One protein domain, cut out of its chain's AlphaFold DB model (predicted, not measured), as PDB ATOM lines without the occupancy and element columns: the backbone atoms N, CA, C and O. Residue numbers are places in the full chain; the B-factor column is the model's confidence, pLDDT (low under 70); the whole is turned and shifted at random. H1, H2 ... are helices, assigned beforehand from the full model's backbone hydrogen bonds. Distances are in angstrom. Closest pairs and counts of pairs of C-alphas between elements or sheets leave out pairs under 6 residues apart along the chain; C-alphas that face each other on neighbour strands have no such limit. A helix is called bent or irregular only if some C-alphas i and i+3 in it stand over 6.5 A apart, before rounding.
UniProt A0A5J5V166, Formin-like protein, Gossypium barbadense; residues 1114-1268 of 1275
ATOM      1  N   LEU A1114     134.217 163.076 162.822       83.00
ATOM      2  CA  LEU A1114     133.811 164.106 163.778       83.00
ATOM      3  C   LEU A1114     132.300 164.106 164.001       83.00
ATOM      4  O   LEU A1114     131.857 164.271 165.140       83.00
ATOM      5  N   LYS A1115     131.490 163.885 162.953       79.38
ATOM      6  CA  LYS A1115     130.036 163.858 163.145       79.38
ATOM      7  C   LYS A1115     129.591 162.548 163.804       79.38
ATOM      8  O   LYS A1115     128.649 162.621 164.587       79.38
ATOM      9  N   LEU A1116     130.312 161.421 163.662       82.44
ATOM     10  CA  LEU A1116     130.077 160.220 164.486       82.44
ATOM     11  C   LEU A1116     130.146 160.545 165.987       82.44
ATOM     12  O   LEU A1116     129.209 160.247 166.731       82.44
ATOM     13  N   LYS A1117     131.216 161.230 166.417       85.69
ATOM     14  CA  LYS A1117     131.409 161.683 167.808       85.69
ATOM     15  C   LYS A1117     130.268 162.595 168.274       85.69
ATOM     16  O   LYS A1117     129.745 162.414 169.373       85.69
ATOM     17  N   GLU A1118     129.819 163.523 167.428       83.38
ATOM     18  CA  GLU A1118     128.688 164.410 167.734       83.38
ATOM     19  C   GLU A1118     127.340 163.680 167.892       83.38
ATOM     20  O   GLU A1118     126.539 164.098 168.731       83.38
ATOM     21  N   ILE A1119     127.066 162.580 167.171       81.25
ATOM     22  CA  ILE A1119     125.844 161.788 167.435       81.25
ATOM     23  C   ILE A1119     125.968 161.075 168.776       81.25
ATOM     24  O   ILE A1119     125.022 161.110 169.557       81.25
ATOM     25  N   MET A1120     127.117 160.445 169.061       87.38
ATOM     26  CA  MET A1120     127.331 159.729 170.327       87.38
ATOM     27  C   MET A1120     127.122 160.675 171.517       87.38
ATOM     28  O   MET A1120     126.367 160.366 172.434       87.38
ATOM     29  N   LYS A1121     127.685 161.886 171.440       85.75
ATOM     30  CA  LYS A1121     127.493 162.979 172.405       85.75
ATOM     31  C   LYS A1121     126.026 163.413 172.540       85.75
ATOM     32  O   LYS A1121     125.558 163.640 173.655       85.75
ATOM     33  N   LYS A1122     125.264 163.479 171.442       84.44
ATOM     34  CA  LYS A1122     123.826 163.818 171.470       84.44
ATOM     35  C   LYS A1122     122.952 162.684 172.001       84.44
ATOM     36  O   LYS A1122     122.002 162.963 172.727       84.44
ATOM     37  N   ILE A1123     123.288 161.427 171.716       87.94
ATOM     38  CA  ILE A1123     122.654 160.246 172.318       87.94
ATOM     39  C   ILE A1123     122.934 160.214 173.825       87.94
ATOM     40  O   ILE A1123     122.010 159.976 174.598       87.94
ATOM     41  N   LEU A1124     124.162 160.528 174.251       87.50
ATOM     42  CA  LEU A1124     124.541 160.614 175.663       87.50
ATOM     43  C   LEU A1124     123.756 161.714 176.390       87.50
ATOM     44  O   LEU A1124     123.134 161.447 177.414       87.50
ATOM     45  N   TYR A1125     123.718 162.928 175.831       85.69
ATOM     46  CA  TYR A1125     122.935 164.045 176.370       85.69
ATOM     47  C   TYR A1125     121.441 163.699 176.486       85.69
ATOM     48  O   TYR A1125     120.822 163.906 177.532       85.69
ATOM     49  N   LEU A1126     120.865 163.122 175.429       85.38
ATOM     50  CA  LEU A1126     119.459 162.727 175.370       85.38
ATOM     51  C   LEU A1126     119.136 161.604 176.371       85.38
ATOM     52  O   LEU A1126     118.119 161.671 177.057       85.38
ATOM     53  N   GLY A1127     120.022 160.612 176.509       86.88
ATOM     54  CA  GLY A1127     119.915 159.542 177.502       86.88
ATOM     55  C   GLY A1127     120.017 160.055 178.939       86.88
ATOM     56  O   GLY A1127     119.178 159.714 179.768       86.88
ATOM     57  N   ASN A1128     120.978 160.938 179.227       87.50
ATOM     58  CA  ASN A1128     121.133 161.558 180.545       87.50
ATOM     59  C   ASN A1128     119.937 162.446 180.917       87.50
ATOM     60  O   ASN A1128     119.513 162.429 182.069       87.50
ATOM     61  N   THR A1129     119.363 163.160 179.944       86.94
ATOM     62  CA  THR A1129     118.137 163.956 180.132       86.94
ATOM     63  C   THR A1129     116.939 163.058 180.457       86.94
ATOM     64  O   THR A1129     116.189 163.340 181.386       86.94
ATOM     65  N   LEU A1130     116.762 161.946 179.733       84.75
ATOM     66  CA  LEU A1130     115.661 160.999 179.969       84.75
ATOM     67  C   LEU A1130     115.808 160.196 181.271       84.75
ATOM     68  O   LEU A1130     114.803 159.836 181.877       84.75
ATOM     69  N   ASN A1131     117.041 159.928 181.702       88.94
ATOM     70  CA  ASN A1131     117.341 159.182 182.923       88.94
ATOM     71  C   ASN A1131     117.561 160.089 184.154       88.94
ATOM     72  O   ASN A1131     117.982 159.589 185.203       88.94
ATOM     73  N   GLN A1132     117.324 161.402 184.052       88.88
ATOM     74  CA  GLN A1132     117.539 162.354 185.144       88.88
ATOM     75  C   GLN A1132     116.732 161.955 186.396       88.88
ATOM     76  O   GLN A1132     115.580 161.538 186.305       88.88
ATOM     77  N   GLY A1133     117.354 162.039 187.576       80.19
ATOM     78  CA  GLY A1133     116.747 161.589 188.837       80.19
ATOM     79  C   GLY A1133     116.712 160.065 189.037       80.19
ATOM     80  O   GLY A1133     116.174 159.599 190.037       80.19
ATOM     81  N   THR A1134     117.298 159.276 188.129       90.50
ATOM     82  CA  THR A1134     117.466 157.821 188.292       90.50
ATOM     83  C   THR A1134     118.940 157.447 188.454       90.50
ATOM     84  O   THR A1134     119.824 158.158 187.980       90.50
ATOM     85  N   ALA A1135     119.217 156.255 188.992       80.38
ATOM     86  CA  ALA A1135     120.565 155.666 189.030       80.38
ATOM     87  C   ALA A1135     121.149 155.294 187.638       80.38
ATOM     88  O   ALA A1135     122.153 154.591 187.554       80.38
ATOM     89  N   ARG A1136     120.505 155.718 186.539       82.19
ATOM     90  CA  ARG A1136     120.994 155.624 185.149       82.19
ATOM     91  C   ARG A1136     121.227 156.999 184.500       82.19
ATOM     92  O   ARG A1136     121.521 157.059 183.306       82.19
ATOM     93  N   GLY A1137     121.026 158.089 185.244       85.62
ATOM     94  CA  GLY A1137     121.355 159.450 184.818       85.62
ATOM     95  C   GLY A1137     122.844 159.759 184.977       85.62
ATOM     96  O   GLY A1137     123.595 158.955 185.526       85.62
ATOM     97  N   SER A1138     123.260 160.939 184.509       86.88
ATOM     98  CA  SER A1138     124.630 161.468 184.664       86.88
ATOM     99  C   SER A1138     125.754 160.523 184.203       86.88
ATOM    100  O   SER A1138     126.860 160.551 184.739       86.88
ATOM    101  N   ALA A1139     125.494 159.684 183.198       88.56
ATOM    102  CA  ALA A1139     126.493 158.794 182.626       88.56
ATOM    103  C   ALA A1139     127.531 159.582 181.809       88.56
ATOM    104  O   ALA A1139     127.184 160.499 181.065       88.56
ATOM    105  N   VAL A1140     128.802 159.184 181.904       86.56
ATOM    106  CA  VAL A1140     129.914 159.768 181.122       86.56
ATOM    107  C   VAL A1140     130.013 159.141 179.718       86.56
ATOM    108  O   VAL A1140     130.565 159.736 178.798       86.56
ATOM    109  N   GLY A1141     129.429 157.955 179.524       88.19
ATOM    110  CA  GLY A1141     129.387 157.230 178.254       88.19
ATOM    111  C   GLY A1141     128.391 156.067 178.301       88.19
ATOM    112  O   GLY A1141     127.758 155.825 179.330       88.19
ATOM    113  N   PHE A1142     128.246 155.334 177.196       90.06
ATOM    114  CA  PHE A1142     127.391 154.144 177.107       90.06
ATOM    115  C   PHE A1142     128.043 153.046 176.256       90.06
ATOM    116  O   PHE A1142     128.743 153.340 175.293       90.06
ATOM    117  N   LYS A1143     127.765 151.778 176.587       90.06
ATOM    118  CA  LYS A1143     128.170 150.611 175.780       90.06
ATOM    119  C   LYS A1143     127.497 150.591 174.413       90.06
ATOM    120  O   LYS A1143     126.320 150.950 174.314       90.06
ATOM    121  N   LEU A1144     128.196 150.103 173.392       88.69
ATOM    122  CA  LEU A1144     127.838 150.258 171.977       88.69
ATOM    123  C   LEU A1144     126.474 149.631 171.633       88.69
ATOM    124  O   LEU A1144     125.667 150.239 170.930       88.69
ATOM    125  N   ASP A1145     126.146 148.484 172.233       88.06
ATOM    126  CA  ASP A1145     124.839 147.813 172.096       88.06
ATOM    127  C   ASP A1145     123.641 148.662 172.570       88.06
ATOM    128  O   ASP A1145     122.483 148.349 172.276       88.06
ATOM    129  N   SER A1146     123.876 149.748 173.316       90.12
ATOM    130  CA  SER A1146     122.829 150.707 173.701       90.12
ATOM    131  C   SER A1146     122.229 151.430 172.493       90.12
ATOM    132  O   SER A1146     121.056 151.796 172.532       90.12
ATOM    133  N   LEU A1147     122.994 151.578 171.404       88.62
ATOM    134  CA  LEU A1147     122.547 152.217 170.163       88.62
ATOM    135  C   LEU A1147     121.323 151.526 169.554       88.62
ATOM    136  O   LEU A1147     120.411 152.190 169.061       88.62
ATOM    137  N   LEU A1148     121.276 150.192 169.620       89.75
ATOM    138  CA  LEU A1148     120.191 149.400 169.039       89.75
ATOM    139  C   LEU A1148     118.876 149.561 169.825       89.75
ATOM    140  O   LEU A1148     117.799 149.461 169.248       89.75
ATOM    141  N   LYS A1149     118.957 149.901 171.119       89.69
ATOM    142  CA  LYS A1149     117.814 150.037 172.051       89.69
ATOM    143  C   LYS A1149     117.077 151.379 171.918       89.69
ATOM    144  O   LYS A1149     116.012 151.588 172.503       89.69
ATOM    145  N   LEU A1150     117.603 152.298 171.105       87.25
ATOM    146  CA  LEU A1150     116.977 153.593 170.801       87.25
ATOM    147  C   LEU A1150     115.664 153.455 170.003       87.25
ATOM    148  O   LEU A1150     114.894 154.415 169.911       87.25
ATOM    149  N   ILE A1151     115.378 152.277 169.436       88.38
ATOM    150  CA  ILE A1151     114.085 151.972 168.808       88.38
ATOM    151  C   ILE A1151     113.006 151.554 169.823       88.38
ATOM    152  O   ILE A1151     111.824 151.802 169.582       88.38
ATOM    153  N   ASP A1152     113.396 150.987 170.968       86.56
ATOM    154  CA  ASP A1152     112.470 150.459 171.979       86.56
ATOM    155  C   ASP A1152     111.838 151.580 172.814       86.56
ATOM    156  O   ASP A1152     110.667 151.519 173.193       86.56
ATOM    157  N   THR A1153     112.604 152.646 173.059       86.56
ATOM    158  CA  THR A1153     112.135 153.827 173.792       86.56
ATOM    159  C   THR A1153     111.141 154.616 172.936       86.56
ATOM    160  O   THR A1153     111.507 155.184 171.904       86.56
ATOM    161  N   ARG A1154     109.873 154.671 173.363       85.50
ATOM    162  CA  ARG A1154     108.777 155.374 172.670       85.50
ATOM    163  C   ARG A1154     108.400 156.677 173.364       85.50
ATOM    164  O   ARG A1154     108.366 156.753 174.588       85.50
ATOM    165  N   ALA A1155     108.051 157.686 172.570       81.69
ATOM    166  CA  ALA A1155     107.409 158.899 173.060       81.69
ATOM    167  C   ALA A1155     105.988 158.601 173.578       81.69
ATOM    168  O   ALA A1155     105.365 157.615 173.184       81.69
ATOM    169  N   SER A1156     105.429 159.504 174.388       77.75
ATOM    170  CA  SER A1156     104.075 159.388 174.969       77.75
ATOM    171  C   SER A1156     102.947 159.209 173.942       77.75
ATOM    172  O   SER A1156     101.890 158.676 174.266       77.75
ATOM    173  N   ASN A1157     103.167 159.604 172.683       73.56
ATOM    174  CA  ASN A1157     102.228 159.386 171.579       73.56
ATOM    175  C   ASN A1157     102.285 157.967 170.964       73.56
ATOM    176  O   ASN A1157     101.525 157.691 170.035       73.56
ATOM    177  N   SER A1158     103.194 157.098 171.433       74.31
ATOM    178  CA  SER A1158     103.521 155.729 170.975       74.31
ATOM    179  C   SER A1158     103.986 155.574 169.510       74.31
ATOM    180  O   SER A1158     104.643 154.590 169.157       74.31
ATOM    181  N   LYS A1159     103.698 156.561 168.654       75.69
ATOM    182  CA  LYS A1159     103.988 156.582 167.212       75.69
ATOM    183  C   LYS A1159     105.445 156.901 166.882       75.69
ATOM    184  O   LYS A1159     105.926 156.448 165.852       75.69
ATOM    185  N   MET A1160     106.130 157.676 167.722       82.00
ATOM    186  CA  MET A1160     107.523 158.084 167.505       82.00
ATOM    187  C   MET A1160     108.446 157.394 168.516       82.00
ATOM    188  O   MET A1160     108.157 157.387 169.712       82.00
ATOM    189  N   THR A1161     109.560 156.824 168.047       89.31
ATOM    190  CA  THR A1161     110.622 156.274 168.913       89.31
ATOM    191  C   THR A1161     111.729 157.305 169.145       89.31
ATOM    192  O   THR A1161     111.790 158.327 168.458       89.31
ATOM    193  N   LEU A1162     112.633 157.043 170.090       85.44
ATOM    194  CA  LEU A1162     113.773 157.921 170.354       85.44
ATOM    195  C   LEU A1162     114.720 158.008 169.144       85.44
ATOM    196  O   LEU A1162     115.201 159.091 168.818       85.44
ATOM    197  N   MET A1163     114.887 156.904 168.407       86.94
ATOM    198  CA  MET A1163     115.556 156.878 167.101       86.94
ATOM    199  C   MET A1163     114.904 157.847 166.100       86.94
ATOM    200  O   MET A1163     115.597 158.681 165.529       86.94
ATOM    201  N   HIS A1164     113.575 157.818 165.944       85.62
ATOM    202  CA  HIS A1164     112.864 158.760 165.068       85.62
ATOM    203  C   HIS A1164     113.051 160.223 165.502       85.62
ATOM    204  O   HIS A1164     113.206 161.103 164.654       85.62
ATOM    205  N   TYR A1165     113.070 160.496 166.808       83.81
ATOM    206  CA  TYR A1165     113.334 161.838 167.328       83.81
ATOM    207  C   TYR A1165     114.761 162.308 166.995       83.81
ATOM    208  O   TYR A1165     114.932 163.414 166.486       83.81
ATOM    209  N   LEU A1166     115.767 161.442 167.164       82.25
ATOM    210  CA  LEU A1166     117.156 161.709 166.778       82.25
ATOM    211  C   LEU A1166     117.285 161.984 165.265       82.25
ATOM    212  O   LEU A1166     117.874 162.992 164.867       82.25
ATOM    213  N   CYS A1167     116.654 161.159 164.418       77.75
ATOM    214  CA  CYS A1167     116.600 161.365 162.965       77.75
ATOM    215  C   CYS A1167     115.987 162.719 162.574       77.75
ATOM    216  O   CYS A1167     116.409 163.326 161.591       77.75
ATOM    217  N   LYS A1168     115.003 163.211 163.339       74.94
ATOM    218  CA  LYS A1168     114.339 164.498 163.090       74.94
ATOM    219  C   LYS A1168     115.245 165.706 163.377       74.94
ATOM    220  O   LYS A1168     115.031 166.760 162.788       74.94
ATOM    221  N   ILE A1169     116.246 165.559 164.250       71.81
ATOM    222  CA  ILE A1169     117.155 166.646 164.659       71.81
ATOM    223  C   ILE A1169     118.352 166.787 163.700       71.81
ATOM    224  O   ILE A1169     118.819 167.899 163.473       71.81
ATOM    225  N   GLN A1170     118.848 165.695 163.099       64.00
ATOM    226  CA  GLN A1170     120.026 165.709 162.207       64.00
ATOM    227  C   GLN A1170     119.754 165.020 160.861       64.00
ATOM    228  O   GLN A1170     120.382 164.031 160.495       64.00
ATOM    229  N   LEU A1171     118.817 165.587 160.101       57.66
ATOM    230  CA  LEU A1171     118.202 164.961 158.924       57.66
ATOM    231  C   LEU A1171     119.097 164.853 157.663       57.66
ATOM    232  O   LEU A1171     118.674 164.256 156.683       57.66
ATOM    233  N   LYS A1172     120.304 165.445 157.643       56.16
ATOM    234  CA  LYS A1172     121.181 165.480 156.446       56.16
ATOM    235  C   LYS A1172     122.628 165.067 156.707       56.16
ATOM    236  O   LYS A1172     123.039 163.998 156.269       56.16
ATOM    237  N   SER A1173     123.369 165.870 157.480       61.53
ATOM    238  CA  SER A1173     124.826 165.713 157.671       61.53
ATOM    239  C   SER A1173     125.255 164.334 158.183       61.53
ATOM    240  O   SER A1173     126.391 163.914 157.955       61.53
ATOM    241  N   LEU A1174     124.332 163.657 158.867       60.09
ATOM    242  CA  LEU A1174     124.466 162.330 159.436       60.09
ATOM    243  C   LEU A1174     124.317 161.213 158.390       60.09
ATOM    244  O   LEU A1174     125.164 160.327 158.323       60.09
ATOM    245  N   ALA A1175     123.280 161.262 157.548       60.78
ATOM    246  CA  ALA A1175     123.013 160.211 156.563       60.78
ATOM    247  C   ALA A1175     124.168 160.060 155.555       60.78
ATOM    248  O   ALA A1175     124.561 158.939 155.242       60.78
ATOM    249  N   GLU A1176     124.739 161.188 155.126       65.56
ATOM    250  CA  GLU A1176     125.867 161.275 154.188       65.56
ATOM    251  C   GLU A1176     127.155 160.643 154.751       65.56
ATOM    252  O   GLU A1176     127.835 159.885 154.065       65.56
ATOM    253  N   GLU A1177     127.491 160.923 156.017       67.25
ATOM    254  CA  GLU A1177     128.722 160.409 156.637       67.25
ATOM    255  C   GLU A1177     128.580 158.944 157.067       67.25
ATOM    256  O   GLU A1177     129.477 158.139 156.819       67.25
ATOM    257  N   MET A1178     127.425 158.562 157.628       65.00
ATOM    258  CA  MET A1178     127.142 157.159 157.948       65.00
ATOM    259  C   MET A1178     127.211 156.282 156.693       65.00
ATOM    260  O   MET A1178     127.616 155.128 156.795       65.00
ATOM    261  N   GLN A1179     126.851 156.806 155.515       69.44
ATOM    262  CA  GLN A1179     126.948 156.081 154.249       69.44
ATOM    263  C   GLN A1179     128.402 155.877 153.786       69.44
ATOM    264  O   GLN A1179     128.720 154.804 153.276       69.44
ATOM    265  N   ALA A1180     129.293 156.850 154.012       68.81
ATOM    266  CA  ALA A1180     130.729 156.684 153.772       68.81
ATOM    267  C   ALA A1180     131.328 155.616 154.705       68.81
ATOM    268  O   ALA A1180     131.878 154.625 154.228       68.81
ATOM    269  N   ILE A1181     131.091 155.744 156.016       70.25
ATOM    270  CA  ILE A1181     131.546 154.784 157.037       70.25
ATOM    271  C   ILE A1181     130.994 153.374 156.760       70.25
ATOM    272  O   ILE A1181     131.718 152.387 156.834       70.25
ATOM    273  N   THR A1182     129.720 153.263 156.366       74.12
ATOM    274  CA  THR A1182     129.098 151.982 155.983       74.12
ATOM    275  C   THR A1182     129.784 151.348 154.778       74.12
ATOM    276  O   THR A1182     129.940 150.131 154.740       74.12
ATOM    277  N   LYS A1183     130.222 152.149 153.799       76.88
ATOM    278  CA  LYS A1183     130.947 151.652 152.624       76.88
ATOM    279  C   LYS A1183     132.330 151.106 152.999       76.88
ATOM    280  O   LYS A1183     132.705 150.060 152.475       76.88
ATOM    281  N   GLY A1184     133.052 151.761 153.913       72.94
ATOM    282  CA  GLY A1184     134.306 151.241 154.472       72.94
ATOM    283  C   GLY A1184     134.094 149.934 155.247       72.94
ATOM    284  O   GLY A1184     134.736 148.924 154.961       72.94
ATOM    285  N   LEU A1185     133.123 149.916 156.164       72.38
ATOM    286  CA  LEU A1185     132.832 148.768 157.030       72.38
ATOM    287  C   LEU A1185     132.268 147.541 156.287       72.38
ATOM    288  O   LEU A1185     132.690 146.420 156.566       72.38
ATOM    289  N   GLU A1186     131.362 147.706 155.314       77.25
ATOM    290  CA  GLU A1186     130.897 146.573 154.490       77.25
ATOM    291  C   GLU A1186     132.013 146.057 153.565       77.25
ATOM    292  O   GLU A1186     132.070 144.855 153.308       77.25
ATOM    293  N   LYS A1187     132.947 146.914 153.114       76.00
ATOM    294  CA  LYS A1187     134.137 146.454 152.379       76.00
ATOM    295  C   LYS A1187     135.045 145.613 153.282       76.00
ATOM    296  O   LYS A1187     135.426 144.520 152.885       76.00
ATOM    297  N   VAL A1188     135.326 146.053 154.511       71.38
ATOM    298  CA  VAL A1188     136.079 145.240 155.488       71.38
ATOM    299  C   VAL A1188     135.393 143.905 155.770       71.38
ATOM    300  O   VAL A1188     136.057 142.878 155.855       71.38
ATOM    301  N   LYS A1189     134.063 143.883 155.847       74.00
ATOM    302  CA  LYS A1189     133.306 142.640 156.014       74.00
ATOM    303  C   LYS A1189     133.425 141.695 154.806       74.00
ATOM    304  O   LYS A1189     133.436 140.483 154.996       74.00
ATOM    305  N   GLN A1190     133.521 142.222 153.582       73.75
ATOM    306  CA  GLN A1190     133.789 141.422 152.378       73.75
ATOM    307  C   GLN A1190     135.213 140.850 152.382       73.75
ATOM    308  O   GLN A1190     135.387 139.667 152.115       73.75
ATOM    309  N   GLU A1191     136.209 141.665 152.738       70.88
ATOM    310  CA  GLU A1191     137.612 141.249 152.878       70.88
ATOM    311  C   GLU A1191     137.768 140.156 153.960       70.88
ATOM    312  O   GLU A1191     138.412 139.136 153.727       70.88
ATOM    313  N   LEU A1192     137.090 140.295 155.107       67.38
ATOM    314  CA  LEU A1192     137.060 139.275 156.160       67.38
ATOM    315  C   LEU A1192     136.442 137.953 155.675       67.38
ATOM    316  O   LEU A1192     137.011 136.893 155.914       67.38
ATOM    317  N   ALA A1193     135.300 138.010 154.981       71.00
ATOM    318  CA  ALA A1193     134.627 136.823 154.448       71.00
ATOM    319  C   ALA A1193     135.419 136.138 153.316       71.00
ATOM    320  O   ALA A1193     135.270 134.936 153.102       71.00
ATOM    321  N   ALA A1194     136.280 136.874 152.604       69.00
ATOM    322  CA  ALA A1194     137.277 136.273 151.726       69.00
ATOM    323  C   ALA A1194     138.350 135.543 152.554       69.00
ATOM    324  O   ALA A1194     138.616 134.366 152.301       69.00
ATOM    325  N   SER A1195     138.883 136.198 153.592       64.00
ATOM    326  CA  SER A1195     139.988 135.674 154.404       64.00
ATOM    327  C   SER A1195     139.643 134.444 155.258       64.00
ATOM    328  O   SER A1195     140.536 133.694 155.641       64.00
ATOM    329  N   GLU A1196     138.362 134.124 155.479       65.00
ATOM    330  CA  GLU A1196     137.956 132.833 156.073       65.00
ATOM    331  C   GLU A1196     138.450 131.604 155.274       65.00
ATOM    332  O   GLU A1196     138.504 130.500 155.816       65.00
ATOM    333  N   ASN A1197     138.880 131.790 154.020       61.00
ATOM    334  CA  ASN A1197     139.477 130.752 153.176       61.00
ATOM    335  C   ASN A1197     141.020 130.670 153.283       61.00
ATOM    336  O   ASN A1197     141.597 129.673 152.849       61.00
ATOM    337  N   ASP A1198     141.695 131.650 153.901       61.84
ATOM    338  CA  ASP A1198     143.171 131.746 153.975       61.84
ATOM    339  C   ASP A1198     143.803 130.811 155.030       61.84
ATOM    340  O   ASP A1198     145.020 130.804 155.251       61.84
ATOM    341  N   GLY A1199     142.979 130.039 155.745       62.47
ATOM    342  CA  GLY A1199     143.431 129.155 156.815       62.47
ATOM    343  C   GLY A1199     144.089 129.930 157.974       62.47
ATOM    344  O   GLY A1199     143.575 130.980 158.369       62.47
ATOM    345  N   PRO A1200     145.220 129.453 158.540       55.03
ATOM    346  CA  PRO A1200     145.852 130.067 159.717       55.03
ATOM    347  C   PRO A1200     146.315 131.522 159.544       55.03
ATOM    348  O   PRO A1200     146.560 132.205 160.535       55.03
ATOM    349  N   VAL A1201     146.438 132.029 158.311       52.56
ATOM    350  CA  VAL A1201     146.804 133.440 158.083       52.56
ATOM    351  C   VAL A1201     145.673 134.381 158.529       52.56
ATOM    352  O   VAL A1201     145.942 135.482 159.012       52.56
ATOM    353  N   SER A1202     144.419 133.917 158.486       54.66
ATOM    354  CA  SER A1202     143.247 134.676 158.943       54.66
ATOM    355  C   SER A1202     143.252 134.975 160.450       54.66
ATOM    356  O   SER A1202     142.704 135.993 160.872       54.66
ATOM    357  N   GLU A1203     143.920 134.160 161.280       53.34
ATOM    358  CA  GLU A1203     144.082 134.439 162.718       53.34
ATOM    359  C   GLU A1203     144.990 135.657 162.951       53.34
ATOM    360  O   GLU A1203     144.700 136.505 163.795       53.34
ATOM    361  N   VAL A1204     146.049 135.798 162.144       51.59
ATOM    362  CA  VAL A1204     146.941 136.972 162.162       51.59
ATOM    363  C   VAL A1204     146.204 138.225 161.683       51.59
ATOM    364  O   VAL A1204     146.469 139.321 162.174       51.59
ATOM    365  N   PHE A1205     145.257 138.064 160.756       52.78
ATOM    366  CA  PHE A1205     144.409 139.149 160.267       52.78
ATOM    367  C   PHE A1205     143.398 139.618 161.328       52.78
ATOM    368  O   PHE A1205     143.193 140.821 161.501       52.78
ATOM    369  N   ARG A1206     142.826 138.679 162.098       51.34
ATOM    370  CA  ARG A1206     141.939 138.963 163.240       51.34
ATOM    371  C   ARG A1206     142.672 139.663 164.393       51.34
ATOM    372  O   ARG A1206     142.122 140.589 164.974       51.34
ATOM    373  N   GLY A1207     143.930 139.300 164.663       49.62
ATOM    374  CA  GLY A1207     144.805 139.938 165.667       49.62
ATOM    375  C   GLY A1207     145.397 141.303 165.269       49.62
ATOM    376  O   GLY A1207     146.477 141.682 165.736       49.62
ATOM    377  N   GLY A1208     144.753 142.037 164.360       60.19
ATOM    378  CA  GLY A1208     145.209 143.354 163.928       60.19
ATOM    379  C   GLY A1208     145.005 144.405 165.021       60.19
ATOM    380  O   GLY A1208     143.882 144.832 165.252       60.19
ATOM    381  N   ARG A1209     146.090 144.907 165.632       60.28
ATOM    382  CA  ARG A1209     146.051 145.861 166.772       60.28
ATOM    383  C   ARG A1209     145.114 147.072 166.604       60.28
ATOM    384  O   ARG A1209     144.632 147.600 167.600       60.28
ATOM    385  N   ASN A1210     144.861 147.526 165.374       65.31
ATOM    386  CA  ASN A1210     143.938 148.632 165.087       65.31
ATOM    387  C   ASN A1210     142.456 148.237 165.235       65.31
ATOM    388  O   ASN A1210     141.639 149.071 165.616       65.31
ATOM    389  N   ALA A1211     142.123 146.969 164.987       69.94
ATOM    390  CA  ALA A1211     140.799 146.392 165.183       69.94
ATOM    391  C   ALA A1211     140.475 146.271 166.686       69.94
ATOM    392  O   ALA A1211     139.445 146.775 167.139       69.94
ATOM    393  N   ASP A1212     141.410 145.727 167.478       78.06
ATOM    394  CA  ASP A1212     141.319 145.687 168.948       78.06
ATOM    395  C   ASP A1212     141.244 147.098 169.552       78.06
ATOM    396  O   ASP A1212     140.412 147.378 170.420       78.06
ATOM    397  N   ALA A1213     142.074 148.024 169.058       80.38
ATOM    398  CA  ALA A1213     142.055 149.419 169.486       80.38
ATOM    399  C   ALA A1213     140.725 150.123 169.171       80.38
ATOM    400  O   ALA A1213     140.350 151.039 169.903       80.38
ATOM    401  N   LEU A1214     139.986 149.703 168.134       82.50
ATOM    402  CA  LEU A1214     138.661 150.248 167.842       82.50
ATOM    403  C   LEU A1214     137.600 149.745 168.835       82.50
ATOM    404  O   LEU A1214     136.754 150.530 169.259       82.50
ATOM    405  N   ALA A1215     137.665 148.478 169.261       84.50
ATOM    406  CA  ALA A1215     136.799 147.963 170.326       84.50
ATOM    407  C   ALA A1215     137.065 148.684 171.662       84.50
ATOM    408  O   ALA A1215     136.131 149.202 172.283       84.50
ATOM    409  N   LEU A1216     138.343 148.840 172.034       85.06
ATOM    410  CA  LEU A1216     138.761 149.612 173.210       85.06
ATOM    411  C   LEU A1216     138.328 151.087 173.130       85.06
ATOM    412  O   LEU A1216     137.887 151.651 174.131       85.06
ATOM    413  N   TYR A1217     138.395 151.709 171.948       87.19
ATOM    414  CA  TYR A1217     137.953 153.091 171.719       87.19
ATOM    415  C   TYR A1217     136.448 153.300 171.978       87.19
ATOM    416  O   TYR A1217     136.054 154.372 172.437       87.19
ATOM    417  N   PHE A1218     135.611 152.279 171.760       86.94
ATOM    418  CA  PHE A1218     134.188 152.302 172.131       86.94
ATOM    419  C   PHE A1218     133.900 151.807 173.564       86.94
ATOM    420  O   PHE A1218     132.736 151.731 173.958       86.94
ATOM    421  N   GLY A1219     134.925 151.499 174.367       85.12
ATOM    422  CA  GLY A1219     134.761 151.002 175.740       85.12
ATOM    423  C   GLY A1219     134.274 149.549 175.827       85.12
ATOM    424  O   GLY A1219     133.662 149.147 176.827       85.12
ATOM    425  N   GLU A1220     134.517 148.761 174.778       87.62
ATOM    426  CA  GLU A1220     134.254 147.325 174.751       87.62
ATOM    427  C   GLU A1220     135.554 146.518 174.934       87.62
ATOM    428  O   GLU A1220     136.653 146.978 174.637       87.62
ATOM    429  N   ASP A1221     135.415 145.309 175.479       83.62
ATOM    430  CA  ASP A1221     136.511 144.364 175.734       83.62
ATOM    431  C   ASP A1221     136.743 143.519 174.465       83.62
ATOM    432  O   ASP A1221     135.833 142.757 174.113       83.62
ATOM    433  N   PRO A1222     137.904 143.603 173.778       79.56
ATOM    434  CA  PRO A1222     138.154 142.859 172.537       79.56
ATOM    435  C   PRO A1222     137.990 141.341 172.684       79.56
ATOM    436  O   PRO A1222     137.558 140.673 171.747       79.56
ATOM    437  N   ALA A1223     138.244 140.787 173.879       81.06
ATOM    438  CA  ALA A1223     138.081 139.359 174.156       81.06
ATOM    439  C   ALA A1223     136.608 138.923 174.326       81.06
ATOM    440  O   ALA A1223     136.327 137.732 174.465       81.06
ATOM    441  N   ARG A1224     135.659 139.872 174.336       79.56
ATOM    442  CA  ARG A1224     134.204 139.632 174.468       79.56
ATOM    443  C   ARG A1224     133.379 140.212 173.327       79.56
ATOM    444  O   ARG A1224     132.303 139.698 173.039       79.56
ATOM    445  N   CYS A1225     133.841 141.310 172.741       80.44
ATOM    446  CA  CYS A1225     133.213 142.029 171.648       80.44
ATOM    447  C   CYS A1225     134.304 142.301 170.602       80.44
ATOM    448  O   CYS A1225     134.926 143.367 170.624       80.44
ATOM    449  N   PRO A1226     134.598 141.321 169.728       78.81
ATOM    450  CA  PRO A1226     135.627 141.483 168.714       78.81
ATOM    451  C   PRO A1226     135.204 142.547 167.692       78.81
ATOM    452  O   PRO A1226     134.030 142.927 167.593       78.81
ATOM    453  N   PHE A1227     136.165 143.023 166.906       76.25
ATOM    454  CA  PHE A1227     135.961 144.080 165.916       76.25
ATOM    455  C   PHE A1227     134.811 143.791 164.929       76.25
ATOM    456  O   PHE A1227     134.081 144.709 164.541       76.25
ATOM    457  N   GLU A1228     134.583 142.524 164.570       77.62
ATOM    458  CA  GLU A1228     133.437 142.077 163.775       77.62
ATOM    459  C   GLU A1228     132.092 142.477 164.401       77.62
ATOM    460  O   GLU A1228     131.179 142.920 163.698       77.62
ATOM    461  N   GLN A1229     131.962 142.351 165.724       82.75
ATOM    462  CA  GLN A1229     130.739 142.660 166.461       82.75
ATOM    463  C   GLN A1229     130.564 144.172 166.647       82.75
ATOM    464  O   GLN A1229     129.463 144.680 166.438       82.75
ATOM    465  N   VAL A1230     131.646 144.905 166.931       82.88
ATOM    466  CA  VAL A1230     131.667 146.383 166.933       82.88
ATOM    467  C   VAL A1230     131.179 146.924 165.583       82.88
ATOM    468  O   VAL A1230     130.255 147.740 165.518       82.88
ATOM    469  N   THR A1231     131.737 146.391 164.494       80.12
ATOM    470  CA  THR A1231     131.358 146.706 163.112       80.12
ATOM    471  C   THR A1231     129.894 146.362 162.828       80.12
ATOM    472  O   THR A1231     129.160 147.186 162.278       80.12
ATOM    473  N   ALA A1232     129.429 145.177 163.232       83.50
ATOM    474  CA  ALA A1232     128.046 144.752 163.029       83.50
ATOM    475  C   ALA A1232     127.035 145.621 163.798       83.50
ATOM    476  O   ALA A1232     125.994 145.976 163.239       83.50
ATOM    477  N   THR A1233     127.330 146.007 165.044       86.88
ATOM    478  CA  THR A1233     126.467 146.894 165.841       86.88
ATOM    479  C   THR A1233     126.403 148.299 165.233       86.88
ATOM    480  O   THR A1233     125.302 148.840 165.101       86.88
ATOM    481  N   LEU A1234     127.526 148.857 164.757       84.12
ATOM    482  CA  LEU A1234     127.532 150.124 164.015       84.12
ATOM    483  C   LEU A1234     126.700 150.035 162.725       84.12
ATOM    484  O   LEU A1234     125.788 150.838 162.533       84.12
ATOM    485  N   LEU A1235     126.939 149.033 161.871       81.50
ATOM    486  CA  LEU A1235     126.190 148.834 160.620       81.50
ATOM    487  C   LEU A1235     124.681 148.663 160.862       81.50
ATOM    488  O   LEU A1235     123.859 149.221 160.132       81.50
ATOM    489  N   ASN A1236     124.291 147.927 161.905       86.75
ATOM    490  CA  ASN A1236     122.885 147.757 162.266       86.75
ATOM    491  C   ASN A1236     122.259 149.055 162.802       86.75
ATOM    492  O   ASN A1236     121.127 149.363 162.428       86.75
ATOM    493  N   PHE A1237     122.991 149.859 163.580       85.69
ATOM    494  CA  PHE A1237     122.551 151.204 163.965       85.69
ATOM    495  C   PHE A1237     122.325 152.107 162.741       85.69
ATOM    496  O   PHE A1237     121.270 152.735 162.659       85.69
ATOM    497  N   VAL A1238     123.227 152.110 161.744       80.94
ATOM    498  CA  VAL A1238     123.031 152.886 160.497       80.94
ATOM    499  C   VAL A1238     121.741 152.474 159.789       80.94
ATOM    500  O   VAL A1238     120.939 153.332 159.417       80.94
ATOM    501  N   ARG A1239     121.509 151.165 159.625       83.44
ATOM    502  CA  ARG A1239     120.317 150.621 158.950       83.44
ATOM    503  C   ARG A1239     119.020 150.999 159.678       83.44
ATOM    504  O   ARG A1239     118.048 151.388 159.031       83.44
ATOM    505  N   LEU A1240     119.005 150.925 161.012       86.19
ATOM    506  CA  LEU A1240     117.860 151.341 161.833       86.19
ATOM    507  C   LEU A1240     117.625 152.858 161.760       86.19
ATOM    508  O   LEU A1240     116.478 153.289 161.625       86.19
ATOM    509  N   PHE A1241     118.694 153.658 161.775       82.06
ATOM    510  CA  PHE A1241     118.624 155.110 161.627       82.06
ATOM    511  C   PHE A1241     118.075 155.518 160.248       82.06
ATOM    512  O   PHE A1241     117.149 156.322 160.170       82.06
ATOM    513  N   TRP A1242     118.580 154.930 159.157       81.75
ATOM    514  CA  TRP A1242     118.077 155.169 157.795       81.75
ATOM    515  C   TRP A1242     116.593 154.802 157.656       81.75
ATOM    516  O   TRP A1242     115.815 155.569 157.085       81.75
ATOM    517  N   LYS A1243     116.171 153.675 158.242       85.62
ATOM    518  CA  LYS A1243     114.763 153.261 158.253       85.62
ATOM    519  C   LYS A1243     113.868 154.264 158.998       85.62
ATOM    520  O   LYS A1243     112.848 154.686 158.456       85.62
ATOM    521  N   ALA A1244     114.263 154.693 160.198       84.94
ATOM    522  CA  ALA A1244     113.520 155.694 160.970       84.94
ATOM    523  C   ALA A1244     113.509 157.082 160.290       84.94
ATOM    524  O   ALA A1244     112.533 157.828 160.391       84.94
ATOM    525  N   HIS A1245     114.561 157.419 159.540       81.31
ATOM    526  CA  HIS A1245     114.609 158.603 158.686       81.31
ATOM    527  C   HIS A1245     113.600 158.528 157.522       81.31
ATOM    528  O   HIS A1245     112.840 159.476 157.306       81.31
ATOM    529  N   GLU A1246     113.519 157.398 156.811       83.94
ATOM    530  CA  GLU A1246     112.491 157.181 155.784       83.94
ATOM    531  C   GLU A1246     111.065 157.242 156.352       83.94
ATOM    532  O   GLU A1246     110.178 157.839 155.738       83.94
ATOM    533  N   GLU A1247     110.827 156.621 157.510       85.50
ATOM    534  CA  GLU A1247     109.520 156.614 158.178       85.50
ATOM    535  C   GLU A1247     109.113 158.035 158.620       85.50
ATOM    536  O   GLU A1247     107.980 158.450 158.361       85.50
ATOM    537  N   ASN A1248     110.053 158.841 159.132       83.75
ATOM    538  CA  ASN A1248     109.856 160.277 159.372       83.75
ATOM    539  C   ASN A1248     109.478 161.051 158.096       83.75
ATOM    540  O   ASN A1248     108.535 161.843 158.121       83.75
ATOM    541  N   MET A1249     110.185 160.845 156.980       82.50
ATOM    542  CA  MET A1249     109.897 161.546 155.720       82.50
ATOM    543  C   MET A1249     108.503 161.196 155.180       82.50
ATOM    544  O   MET A1249     107.729 162.085 154.817       82.50
ATOM    545  N   LYS A1250     108.136 159.909 155.215       86.25
ATOM    546  CA  LYS A1250     106.798 159.423 154.837       86.25
ATOM    547  C   LYS A1250     105.710 160.020 155.739       86.25
ATOM    548  O   LYS A1250     104.660 160.421 155.235       86.25
ATOM    549  N   GLN A1251     105.968 160.147 157.044       82.62
ATOM    550  CA  GLN A1251     105.057 160.786 158.000       82.62
ATOM    551  C   GLN A1251     104.891 162.292 157.734       82.62
ATOM    552  O   GLN A1251     103.762 162.780 157.711       82.62
ATOM    553  N   VAL A1252     105.976 163.023 157.461       83.06
ATOM    554  CA  VAL A1252     105.929 164.456 157.109       83.06
ATOM    555  C   VAL A1252     105.099 164.692 155.842       83.06
ATOM    556  O   VAL A1252     104.286 165.617 155.800       83.06
ATOM    557  N   ASP A1253     105.231 163.845 154.822       85.50
ATOM    558  CA  ASP A1253     104.436 163.970 153.596       85.50
ATOM    559  C   ASP A1253     102.971 163.539 153.772       85.50
ATOM    560  O   ASP A1253     102.086 164.092 153.112       85.50
ATOM    561  N   LEU A1254     102.677 162.607 154.684       85.38
ATOM    562  CA  LEU A1254     101.307 162.305 155.113       85.38
ATOM    563  C   LEU A1254     100.676 163.487 155.867       85.38
ATOM    564  O   LEU A1254      99.507 163.801 155.637       85.38
ATOM    565  N   GLU A1255     101.440 164.176 156.717       85.12
ATOM    566  CA  GLU A1255     100.988 165.367 157.445       85.12
ATOM    567  C   GLU A1255     100.743 166.559 156.510       85.12
ATOM    568  O   GLU A1255      99.680 167.176 156.607       85.12
ATOM    569  N   LYS A1256     101.623 166.816 155.525       86.75
ATOM    570  CA  LYS A1256     101.367 167.788 154.439       86.75
ATOM    571  C   LYS A1256     100.060 167.467 153.708       86.75
ATOM    572  O   LYS A1256      99.157 168.301 153.673       86.75
ATOM    573  N   LYS A1257      99.901 166.227 153.227       88.94
ATOM    574  CA  LYS A1257      98.694 165.765 152.511       88.94
ATOM    575  C   LYS A1257      97.428 165.818 153.377       88.94
ATOM    576  O   LYS A1257      96.327 165.971 152.844       88.94
ATOM    577  N   LYS A1258      97.543 165.702 154.707       85.44
ATOM    578  CA  LYS A1258      96.428 165.907 155.646       85.44
ATOM    579  C   LYS A1258      96.095 167.392 155.803       85.44
ATOM    580  O   LYS A1258      94.926 167.747 155.682       85.44
ATOM    581  N   ALA A1259      97.095 168.252 155.995       83.12
ATOM    582  CA  ALA A1259      96.918 169.700 156.102       83.12
ATOM    583  C   ALA A1259      96.350 170.317 154.810       83.12
ATOM    584  O   ALA A1259      95.483 171.184 154.870       83.12
ATOM    585  N   GLU A1260      96.766 169.833 153.639       83.94
ATOM    586  CA  GLU A1260      96.188 170.184 152.334       83.94
ATOM    587  C   GLU A1260      94.713 169.772 152.237       83.94
ATOM    588  O   GLU A1260      93.869 170.585 151.860       83.94
ATOM    589  N   LYS A1261      94.369 168.543 152.647       83.12
ATOM    590  CA  LYS A1261      92.973 168.068 152.691       83.12
ATOM    591  C   LYS A1261      92.114 168.839 153.698       83.12
ATOM    592  O   LYS A1261      90.927 169.035 153.447       83.12
ATOM    593  N   GLU A1262      92.678 169.289 154.815       79.88
ATOM    594  CA  GLU A1262      91.966 170.098 155.813       79.88
ATOM    595  C   GLU A1262      91.794 171.553 155.353       79.88
ATOM    596  O   GLU A1262      90.684 172.076 155.451       79.88
ATOM    597  N   LYS A1263      92.800 172.158 154.704       78.25
ATOM    598  CA  LYS A1263      92.650 173.437 153.983       78.25
ATOM    599  C   LYS A1263      91.574 173.343 152.894       78.25
ATOM    600  O   LYS A1263      90.686 174.190 152.850       78.25
ATOM    601  N   ALA A1264      91.580 172.275 152.091       74.38
ATOM    602  CA  ALA A1264      90.573 172.030 151.058       74.38
ATOM    603  C   ALA A1264      89.151 171.856 151.633       74.38
ATOM    604  O   ALA A1264      88.183 172.323 151.027       74.38
ATOM    605  N   LYS A1265      89.000 171.237 152.814       71.19
ATOM    606  CA  LYS A1265      87.715 171.171 153.535       71.19
ATOM    607  C   LYS A1265      87.281 172.541 154.062       71.19
ATOM    608  O   LYS A1265      86.134 172.921 153.838       71.19
ATOM    609  N   GLY A1266      88.184 173.303 154.681       62.94
ATOM    610  CA  GLY A1266      87.914 174.665 155.155       62.94
ATOM    611  C   GLY A1266      87.407 175.582 154.038       62.94
ATOM    612  O   GLY A1266      86.353 176.198 154.176       62.94
ATOM    613  N   THR A1267      88.067 175.568 152.875       59.88
ATOM    614  CA  THR A1267      87.647 176.345 151.691       59.88
ATOM    615  C   THR A1267      86.341 175.874 151.038       59.88
ATOM    616  O   THR A1267      85.792 176.586 150.201       59.88
ATOM    617  N   ASN A1268      85.836 174.681 151.379       55.78
ATOM    618  CA  ASN A1268      84.503 174.229 150.964       55.78
ATOM    619  C   ASN A1268      83.419 174.623 151.979       55.78
ATOM    620  O   ASN A1268      82.290 174.895 151.578       55.78
TER     621      ASN A1268
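AT A GLANCE: This is residues 1114 to 1268 of the 1275 residues of the protein "Formin-like protein" of Gossypium barbadense (UniProt A0A5J5V166). One very long helix, H7, is the spine: H2, H3, H4 and H6 pack on its first part, and its residues 1250 to 1268 stick out as a free arm. H4 crosses H7 running the opposite way, and H1 meets the beginning of H4. The printed part has 155 residues with seven named helices, H1 to H7 in chain order, and no named strand: all helix, mostly crossed. It is loose and elongated, with a radius of gyration of the C-alphas of 19.9 A and spans of 76 by 40 by 25 A.

IN THESE COORDINATES: Find C-alpha 1227 at (135.961, 144.080, 165.916); from there H7 runs 61.5 A to C-alpha 1268 at (84.503, 174.229, 150.964). H4, residues 1173 to 1195, is 33.8 A long; H1, residues 1114 to 1130, is 24.5 A. Look for H2 at residues 1144 to 1151, H3 at 1162 to 1169, H5 at 1201 to 1206 and H6 at 1209 to 1217. H2 is only just irregular: C-alphas 1148 and 1151 are 6.6 A apart.

HOW THE PARTS SIT: Start at H7, whose residues 1240 to 1248 alone touch H3; the closest C-alphas, His 1164 and Ala 1244, are 5.2 A apart. H2 touches H7 at a shallow tilt of 20 degrees, the same way (Leu 1148 to Phe 1237, C-alphas 5.9 A). H4 touches H7, opposite ways at 36 degrees, only just a steep tilt, with the C-alphas of Thr 1182 and Leu 1235 closest at 6.3 A. H6 touches H7 at a steep tilt of 50 degrees, the C-alphas of Ala 1211 and Phe 1227 being closest at 5.4 A. Farther out, residues 1115 to 1116 of H1 alone touch H4, Lys 1115 to Leu 1174 closest with C-alphas 6.9 A apart. H5 is close to H4 but not clearly touching, and meets H6 only through their link. Each O i to N i+4 pair is within hydrogen-bond range in H1, H3, H5, H6 and H7; H4 has 18 of 19, and H2 has 0 of 4 but 4 of 5 O i to N i+3 pairs.

THE WHOLE: The C-alphas of Pro 1200 and Asn 1268 are farthest apart, 76.1 A. The printed part has no cut, and the link H1 to H2 is long. Look for pLDDT under 70 at 33 residues, among them 1194 to 1211.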